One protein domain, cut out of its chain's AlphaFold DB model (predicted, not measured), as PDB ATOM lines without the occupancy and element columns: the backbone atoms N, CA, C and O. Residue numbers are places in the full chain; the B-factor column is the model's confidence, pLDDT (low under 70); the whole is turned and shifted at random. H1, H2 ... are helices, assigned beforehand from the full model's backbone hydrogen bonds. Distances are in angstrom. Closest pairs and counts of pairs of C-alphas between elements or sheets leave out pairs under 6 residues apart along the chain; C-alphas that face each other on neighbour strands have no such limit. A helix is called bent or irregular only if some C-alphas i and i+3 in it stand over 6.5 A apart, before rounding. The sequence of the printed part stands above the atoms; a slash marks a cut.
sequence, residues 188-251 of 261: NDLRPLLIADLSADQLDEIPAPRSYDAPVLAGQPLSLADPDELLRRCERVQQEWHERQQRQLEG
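This is residues 188 to 251 of the 261 residues of an uncharacterized protein of Rhodococcus wratislaviensis (UniProt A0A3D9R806). One long straight helix, H4, runs along one side of a small head made of three short helices, H1, H2 and H3, and the loops that join them. H1 and H2 pack on H4 one after the other along its length, H3 lies on the side of the head away from H4, and residues 245 to 251 of H4 stick out as a free arm. The printed part has 64 residues with four named helices, in the order H1, H2, H3, H4, and no named strand; its class is all helix. It is compact, with a radius of gyration of the C-alphas of 12.1 A, and spans 36 by 25 by 19 A.

H4, residues 227 to 251, measures 36.3 A from C-alpha 227 at (118.270, 265.790, 332.322) to C-alpha 251 at (138.460, 284.659, 308.728). H1, residues 188 to 194, begins with C-alpha 188 at (113.610, 278.379, 323.456) and measures 11.0 A; it is irregular, with C-alphas 189 and 192 7.4 A apart. H2 is residues 200 to 204, 6.1 A long, and H3 is residues 214 to 217, 5.0 A long.

H4 touches H1 with residues 230 to 234 alone, at a steep tilt of 54 degrees, opposite ways; their closest C-alphas, those of Leu 194 and Leu 230, are 6.0 A apart. H4 touches H2 with residues 237 to 241 alone, the closest C-alphas being those of Ala 200 and Val 237 at 5.1 A. H1 and H3 are close but not clearly touching, with the C-alphas of Pro 192 and Pro 215 closest at 6.2 A. H3 is apart from H2 and from H4. In H2 and H4 every O i to N i+4 pair is within hydrogen-bond range; in H1 0 of 3 are, beside 3 of 4 O i to N i+3 pairs, and H3 is too short for an O i to N i+4 pair.

The two C-alphas farthest apart, those of Asp 226 and Gly 251, are 37.4 A apart. The printed part has no cut. The link H1 to H2 is tight; the links H2 to H3 and H3 to H4 are short. The mean pLDDT of the printed part is 92.8, and no printed residue is under 70.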
ATOM      1  N   ASN A 188     114.497 278.797 324.546       85.06
ATOM      2  CA  ASN A 188     113.610 278.379 323.456       85.06
ATOM      3  C   ASN A 188     114.388 277.765 322.285       85.06
ATOM      4  O   ASN A 188     113.962 276.756 321.737       85.06
ATOM      5  N   ASP A 189     115.558 278.316 321.972       88.00
ATOM      6  CA  ASP A 189     116.361 277.889 320.828       88.00
ATOM      7  C   ASP A 189     117.001 276.505 320.989       88.00
ATOM      8  O   ASP A 189     117.411 275.916 319.993       88.00
ATOM      9  N   LEU A 190     117.053 275.975 322.216       92.19
ATOM     10  CA  LEU A 190     117.626 274.667 322.553       92.19
ATOM     11  C   LEU A 190     116.552 273.604 322.820       92.19
ATOM     12  O   LEU A 190     116.872 272.439 323.029       92.19
ATOM     13  N   ARG A 191     115.267 273.980 322.790       92.75
ATOM     14  CA  ARG A 191     114.131 273.071 323.003       92.75
ATOM     15  C   ARG A 191     114.132 271.824 322.117       92.75
ATOM     16  O   ARG A 191     113.843 270.756 322.653       92.75
ATOM     17  N   PRO A 192     114.474 271.903 320.815       95.75
ATOM     18  CA  PRO A 192     114.549 270.716 319.964       95.75
ATOM     19  C   PRO A 192     115.514 269.637 320.477       95.75
ATOM     20  O   PRO A 192     115.270 268.457 320.247       95.75
ATOM     21  N   LEU A 193     116.561 270.024 321.221       96.31
ATOM     22  CA  LEU A 193     117.571 269.096 321.745       96.31
ATOM     23  C   LEU A 193     117.021 268.126 322.794       96.31
ATOM     24  O   LEU A 193     117.631 267.091 323.056       96.31
ATOM     25  N   LEU A 194     115.860 268.439 323.377       96.38
ATOM     26  CA  LEU A 194     115.186 267.548 324.314       96.38
ATOM     27  C   LEU A 194     114.735 266.247 323.652       96.38
ATOM     28  O   LEU A 194     114.773 265.216 324.305       96.38
ATOM     29  N   ILE A 195     114.316 266.284 322.386       97.00
ATOM     30  CA  ILE A 195     113.736 265.109 321.720       97.00
ATOM     31  C   ILE A 195     114.535 264.618 320.512       97.00
ATOM     32  O   ILE A 195     114.092 263.703 319.826       97.00
ATOM     33  N   ALA A 196     115.675 265.241 320.215       97.31
ATOM     34  CA  ALA A 196     116.581 264.817 319.157       97.31
ATOM     35  C   ALA A 196     118.012 265.271 319.468       97.31
ATOM     36  O   ALA A 196     118.229 266.389 319.938       97.31
ATOM     37  N   ASP A 197     118.998 264.427 319.174       97.25
ATOM     38  CA  ASP A 197     120.413 264.787 319.288       97.25
ATOM     39  C   ASP A 197     120.864 265.538 318.025       97.25
ATOM     40  O   ASP A 197     121.283 264.942 317.035       97.25
ATOM     41  N   LEU A 198     120.696 266.864 318.026       96.75
ATOM     42  CA  LEU A 198     121.004 267.713 316.871       96.75
ATOM     43  C   LEU A 198     122.382 268.367 317.006       96.75
ATOM     44  O   LEU A 198     122.762 268.854 318.073       96.75
ATOM     45  N   SER A 199     123.117 268.445 315.901       96.44
ATOM     46  CA  SER A 199     124.231 269.389 315.752       96.44
ATOM     47  C   SER A 199     123.728 270.834 315.691       96.44
ATOM     48  O   SER A 199     122.556 271.097 315.405       96.44
ATOM     49  N   ALA A 200     124.628 271.792 315.891       95.56
ATOM     50  CA  ALA A 200     124.312 273.201 315.729       95.56
ATOM     51  C   ALA A 200     123.881 273.542 314.288       95.56
ATOM     52  O   ALA A 200     123.119 274.481 314.106       95.56
ATOM     53  N   ASP A 201     124.331 272.806 313.256       94.62
ATOM     54  CA  ASP A 201     123.910 273.063 311.860       94.62
ATOM     55  C   ASP A 201     122.456 272.622 311.655       94.62
ATOM     56  O   ASP A 201     121.628 273.405 311.198       94.62
ATOM     57  N   GLN A 202     122.117 271.408 312.098       94.81
ATOM     58  CA  GLN A 202     120.740 270.899 312.044       94.81
ATOM     59  C   GLN A 202     119.776 271.763 312.864       94.81
ATOM     60  O   GLN A 202     118.619 271.938 312.489       94.81
ATOM     61  N   LEU A 203     120.236 272.312 313.990       93.75
ATOM     62  CA  LEU A 203     119.428 273.211 314.807       93.75
ATOM     63  C   LEU A 203     119.213 274.575 314.125       93.75
ATOM     64  O   LEU A 203     118.139 275.161 314.263       93.75
ATOM     65  N   ASP A 204     120.197 275.071 313.370       92.62
ATOM     66  CA  ASP A 204     120.096 276.315 312.598       92.62
ATOM     67  C   ASP A 204     119.177 276.197 311.375       92.62
ATOM     68  O   ASP A 204     118.567 277.188 310.972       92.62
ATOM     69  N   GLU A 205     118.987 274.986 310.851       91.62
ATOM     70  CA  GLU A 205     117.988 274.693 309.818       91.62
ATOM     71  C   GLU A 205     116.541 274.761 310.337       91.62
ATOM     72  O   GLU A 205     115.610 274.916 309.543       91.62
ATOM     73  N   ILE A 206     116.327 274.694 311.659       89.56
ATOM     74  CA  ILE A 206     115.000 274.812 312.269       89.56
ATOM     75  C   ILE A 206     114.615 276.298 312.408       89.56
ATOM     76  O   ILE A 206     115.262 277.030 313.172       89.56
ATOM     77  N   PRO A 207     113.526 276.758 311.751       83.12
ATOM     78  CA  PRO A 207     113.068 278.140 311.849       83.12
ATOM     79  C   PRO A 207     112.680 278.544 313.276       83.12
ATOM     80  O   PRO A 207     112.119 277.758 314.041       83.12
ATOM     81  N   ALA A 208     112.920 279.809 313.620       80.94
ATOM     82  CA  ALA A 208     112.446 280.386 314.873       80.94
ATOM     83  C   ALA A 208     110.939 280.741 314.806       80.94
ATOM     84  O   ALA A 208     110.475 281.203 313.760       80.94
ATOM     85  N   PRO A 209     110.178 280.619 315.915       80.62
ATOM     86  CA  PRO A 209     110.597 280.092 317.214       80.62
ATOM     87  C   PRO A 209     110.761 278.567 317.180       80.62
ATOM     88  O   PRO A 209     109.864 277.852 316.740       80.62
ATOM     89  N   ARG A 210     111.892 278.072 317.695       81.81
ATOM     90  CA  ARG A 210     112.196 276.639 317.708       81.81
ATOM     91  C   ARG A 210     111.308 275.936 318.738       81.81
ATOM     92  O   ARG A 210     111.459 276.111 319.950       81.81
ATOM     93  N   SER A 211     110.323 275.197 318.253       84.38
ATOM     94  CA  SER A 211     109.385 274.435 319.073       84.38
ATOM     95  C   SER A 211     109.861 272.994 319.265       84.38
ATOM     96  O   SER A 211     110.689 272.486 318.510       84.38
ATOM     97  N   TYR A 212     109.353 272.319 320.299       83.19
ATOM     98  CA  TYR A 212     109.738 270.936 320.597       83.19
ATOM     99  C   TYR A 212     109.324 269.947 319.505       83.19
ATOM    100  O   TYR A 212     109.937 268.903 319.389       83.19
ATOM    101  N   ASP A 213     108.305 270.250 318.705       86.00
ATOM    102  CA  ASP A 213     107.836 269.419 317.592       86.00
ATOM    103  C   ASP A 213     108.642 269.620 316.299       86.00
ATOM    104  O   ASP A 213     108.464 268.867 315.344       86.00
ATOM    105  N   ALA A 214     109.574 270.576 316.260       88.94
ATOM    106  CA  ALA A 214     110.367 270.825 315.065       88.94
ATOM    107  C   ALA A 214     111.194 269.611 314.586       88.94
ATOM    108  O   ALA A 214     111.177 269.355 313.384       88.94
ATOM    109  N   PRO A 215     111.845 268.802 315.450       91.19
ATOM    110  CA  PRO A 215     112.501 267.562 315.017       91.19
ATOM    111  C   PRO A 215     111.530 266.535 314.415       91.19
ATOM    112  O   PRO A 215     111.873 265.833 313.463       91.19
ATOM    113  N   VAL A 216     110.291 266.487 314.925       90.62
ATOM    114  CA  VAL A 216     109.224 265.633 314.379       90.62
ATOM    115  C   VAL A 216     108.842 266.091 312.968       90.62
ATOM    116  O   VAL A 216     108.675 265.271 312.068       90.62
ATOM    117  N   LEU A 217     108.751 267.398 312.737       87.75
ATOM    118  CA  LEU A 217     108.465 267.950 311.411       87.75
ATOM    119  C   LEU A 217     109.646 267.788 310.443       87.75
ATOM    120  O   LEU A 217     109.450 267.508 309.264       87.75
ATOM    121  N   ALA A 218     110.870 267.931 310.949       88.38
ATOM    122  CA  ALA A 218     112.102 267.870 310.169       88.38
ATOM    123  C   ALA A 218     112.552 266.442 309.822       88.38
ATOM    124  O   ALA A 218     113.570 266.275 309.156       88.38
ATOM    125  N   GLY A 219     111.827 265.406 310.256       89.44
ATOM    126  CA  GLY A 219     112.196 264.029 309.931       89.44
ATOM    127  C   GLY A 219     113.407 263.506 310.709       89.44
ATOM    128  O   GLY A 219     113.994 262.513 310.292       89.44
ATOM    129  N   GLN A 220     113.806 264.168 311.799       94.00
ATOM    130  CA  GLN A 220     114.993 263.780 312.565       94.00
ATOM    131  C   GLN A 220     114.730 262.489 313.361       94.00
ATOM    132  O   GLN A 220     113.567 262.243 313.721       94.00
ATOM    133  N   PRO A 221     115.778 261.691 313.650       94.31
ATOM    134  CA  PRO A 221     115.708 260.611 314.629       94.31
ATOM    135  C   PRO A 221     115.300 261.168 315.989       94.31
ATOM    136  O   PRO A 221     115.831 262.193 316.434       94.31
ATOM    137  N   LEU A 222     114.337 260.515 316.628       96.81
ATOM    138  CA  LEU A 222     113.757 260.996 317.874       96.81
ATOM    139  C   LEU A 222     114.355 260.229 319.056       96.81
ATOM    140  O   LEU A 222     114.423 259.008 319.047       96.81
ATOM    141  N   SER A 223     114.802 260.952 320.078       97.25
ATOM    142  CA  SER A 223     115.239 260.385 321.357       97.25
ATOM    143  C   SER A 223     115.064 261.409 322.472       97.25
ATOM    144  O   SER A 223     115.595 262.529 322.399       97.25
ATOM    145  N   LEU A 224     114.313 261.033 323.506       97.69
ATOM    146  CA  LEU A 224     114.103 261.884 324.669       97.69
ATOM    147  C   LEU A 224     115.358 261.879 325.543       97.69
ATOM    148  O   LEU A 224     115.750 260.841 326.062       97.69
ATOM    149  N   ALA A 225     115.966 263.048 325.720       96.88
ATOM    150  CA  ALA A 225     117.110 263.203 326.602       96.88
ATOM    151  C   ALA A 225     116.688 263.075 328.072       96.88
ATOM    152  O   ALA A 225     115.701 263.685 328.508       96.88
ATOM    153  N   ASP A 226     117.483 262.370 328.874       95.38
ATOM    154  CA  ASP A 226     117.449 262.564 330.323       95.38
ATOM    155  C   ASP A 226     117.997 263.968 330.697       95.38
ATOM    156  O   ASP A 226     118.555 264.675 329.846       95.38
ATOM    157  N   PRO A 227     117.815 264.449 331.944       94.06
ATOM    158  CA  PRO A 227     118.270 265.790 332.322       94.06
ATOM    159  C   PRO A 227     119.772 266.049 332.112       94.06
ATOM    160  O   PRO A 227     120.140 267.153 331.704       94.06
ATOM    161  N   ASP A 228     120.628 265.055 332.356       93.62
ATOM    162  CA  ASP A 228     122.084 265.188 332.236       93.62
ATOM    163  C   ASP A 228     122.525 265.113 330.768       93.62
ATOM    164  O   ASP A 228     123.431 265.821 330.320       93.62
ATOM    165  N   GLU A 229     121.867 264.271 329.977       96.00
ATOM    166  CA  GLU A 229     122.020 264.225 328.534       96.00
ATOM    167  C   GLU A 229     121.598 265.539 327.880       96.00
ATOM    168  O   GLU A 229     122.344 266.051 327.046       96.00
ATOM    169  N   LEU A 230     120.475 266.138 328.288       95.81
ATOM    170  CA  LEU A 230     120.051 267.427 327.746       95.81
ATOM    171  C   LEU A 230     121.105 268.507 327.998       95.81
ATOM    172  O   LEU A 230     121.402 269.286 327.091       95.81
ATOM    173  N   LEU A 231     121.686 268.551 329.203       94.50
ATOM    174  CA  LEU A 231     122.774 269.480 329.519       94.50
ATOM    175  C   LEU A 231     123.963 269.269 328.580       94.50
ATOM    176  O   LEU A 231     124.408 270.229 327.951       94.50
ATOM    177  N   ARG A 232     124.399 268.019 328.388       96.62
ATOM    178  CA  ARG A 232     125.494 267.684 327.462       96.62
ATOM    179  C   ARG A 232     125.181 268.067 326.013       96.62
ATOM    180  O   ARG A 232     126.035 268.650 325.347       96.62
ATOM    181  N   ARG A 233     123.962 267.793 325.525       97.19
ATOM    182  CA  ARG A 233     123.504 268.205 324.183       97.19
ATOM    183  C   ARG A 233     123.545 269.732 324.040       97.19
ATOM    184  O   ARG A 233     124.041 270.239 323.035       97.19
ATOM    185  N   CYS A 234     123.079 270.469 325.052       95.81
ATOM    186  CA  CYS A 234     123.098 271.935 325.058       95.81
ATOM    187  C   CYS A 234     124.525 272.498 325.056       95.81
ATOM    188  O   CYS A 234     124.825 273.384 324.256       95.81
ATOM    189  N   GLU A 235     125.398 271.990 325.928       96.00
ATOM    190  CA  GLU A 235     126.799 272.415 326.028       96.00
ATOM    191  C   GLU A 235     127.546 272.170 324.714       96.00
ATOM    192  O   GLU A 235     128.221 273.073 324.214       96.00
ATOM    193  N   ARG A 236     127.352 270.992 324.108       97.94
ATOM    194  CA  ARG A 236     127.937 270.638 322.810       97.94
ATOM    195  C   ARG A 236     127.536 271.639 321.722       97.94
ATOM    196  O   ARG A 236     128.403 272.191 321.050       97.94
ATOM    197  N   VAL A 237     126.241 271.922 321.576       97.19
ATOM    198  CA  VAL A 237     125.737 272.872 320.565       97.19
ATOM    199  C   VAL A 237     126.240 274.297 320.810       97.19
ATOM    200  O   VAL A 237     126.622 274.992 319.867       97.19
ATOM    201  N   GLN A 238     126.286 274.742 322.068       95.94
ATOM    202  CA  GLN A 238     126.827 276.061 322.409       95.94
ATOM    203  C   GLN A 238     128.315 276.175 322.067       95.94
ATOM    204  O   GLN A 238     128.743 277.197 321.525       95.94
ATOM    205  N   GLN A 239     129.094 275.124 322.335       97.31
ATOM    206  CA  GLN A 239     130.499 275.066 321.953       97.31
ATOM    207  C   GLN A 239     130.662 275.141 320.427       97.31
ATOM    208  O   GLN A 239     131.446 275.958 319.942       97.31
ATOM    209  N   GLU A 240     129.881 274.368 319.668       97.44
ATOM    210  CA  GLU A 240     129.900 274.395 318.200       97.44
ATOM    211  C   GLU A 240     129.602 275.806 317.650       97.44
ATOM    212  O   GLU A 240     130.309 276.293 316.759       97.44
ATOM    213  N   TRP A 241     128.605 276.508 318.201       95.69
ATOM    214  CA  TRP A 241     128.317 277.898 317.831       95.69
ATOM    215  C   TRP A 241     129.465 278.854 318.168       95.69
ATOM    216  O   TRP A 241     129.815 279.702 317.341       95.69
ATOM    217  N   HIS A 242     130.085 278.720 319.343       96.31
ATOM    218  CA  HIS A 242     131.235 279.542 319.721       96.31
ATOM    219  C   HIS A 242     132.437 279.321 318.797       96.31
ATOM    220  O   HIS A 242     133.033 280.292 318.327       96.31
ATOM    221  N   GLU A 243     132.756 278.071 318.461       95.81
ATOM    222  CA  GLU A 243     133.836 277.738 317.526       95.81
ATOM    223  C   GLU A 243     133.570 278.281 316.114       95.81
ATOM    224  O   GLU A 243     134.490 278.731 315.425       95.81
ATOM    225  N   ARG A 244     132.309 278.278 315.654       94.12
ATOM    226  CA  ARG A 244     131.926 278.916 314.382       94.12
ATOM    227  C   ARG A 244     132.126 280.423 314.428       94.12
ATOM    228  O   ARG A 244     132.706 280.981 313.499       94.12
ATOM    229  N   GLN A 245     131.675 281.071 315.500       94.75
ATOM    230  CA  GLN A 245     131.828 282.513 315.666       94.75
ATOM    231  C   GLN A 245     133.310 282.914 315.690       94.75
ATOM    232  O   GLN A 245     133.691 283.878 315.030       94.75
ATOM    233  N   GLN A 246     134.164 282.148 316.379       94.12
ATOM    234  CA  GLN A 246     135.613 282.375 316.386       94.12
ATOM    235  C   GLN A 246     136.224 282.230 314.988       94.12
ATOM    236  O   GLN A 246     136.900 283.150 314.530       94.12
ATOM    237  N   ARG A 247     135.905 281.151 314.258       93.06
ATOM    238  CA  ARG A 247     136.368 280.964 312.868       93.06
ATOM    239  C   ARG A 247     135.919 282.095 311.940       93.06
ATOM    240  O   ARG A 247     136.679 282.512 311.069       93.06
ATOM    241  N   GLN A 248     134.706 282.618 312.127       91.38
ATOM    242  CA  GLN A 248     134.210 283.767 311.365       91.38
ATOM    243  C   GLN A 248     134.975 285.054 311.695       91.38
ATOM    244  O   GLN A 248     135.282 285.821 310.783       91.38
ATOM    245  N   LEU A 249     135.313 285.289 312.967       91.81
ATOM    246  CA  LEU A 249     136.102 286.452 313.386       91.81
ATOM    247  C   LEU A 249     137.545 286.376 312.866       91.81
ATOM    248  O   LEU A 249     138.055 287.369 312.348       91.81
ATOM    249  N   GLU A 250     138.179 285.204 312.936       89.38
ATOM    250  CA  GLU A 250     139.534 284.971 312.415       89.38
ATOM    251  C   GLU A 250     139.593 285.077 310.885       89.38
ATOM    252  O   GLU A 250     140.505 285.698 310.341       89.38
ATOM    253  N   GLY A 251     138.586 284.543 310.185       84.31
ATOM    254  CA  GLY A 251     138.460 284.659 308.728       84.31
ATOM    255  C   GLY A 251     138.099 286.068 308.239       84.31
ATOM    256  O   GLY A 251     138.375 286.402 307.089       84.31
TER     257      GLY A 251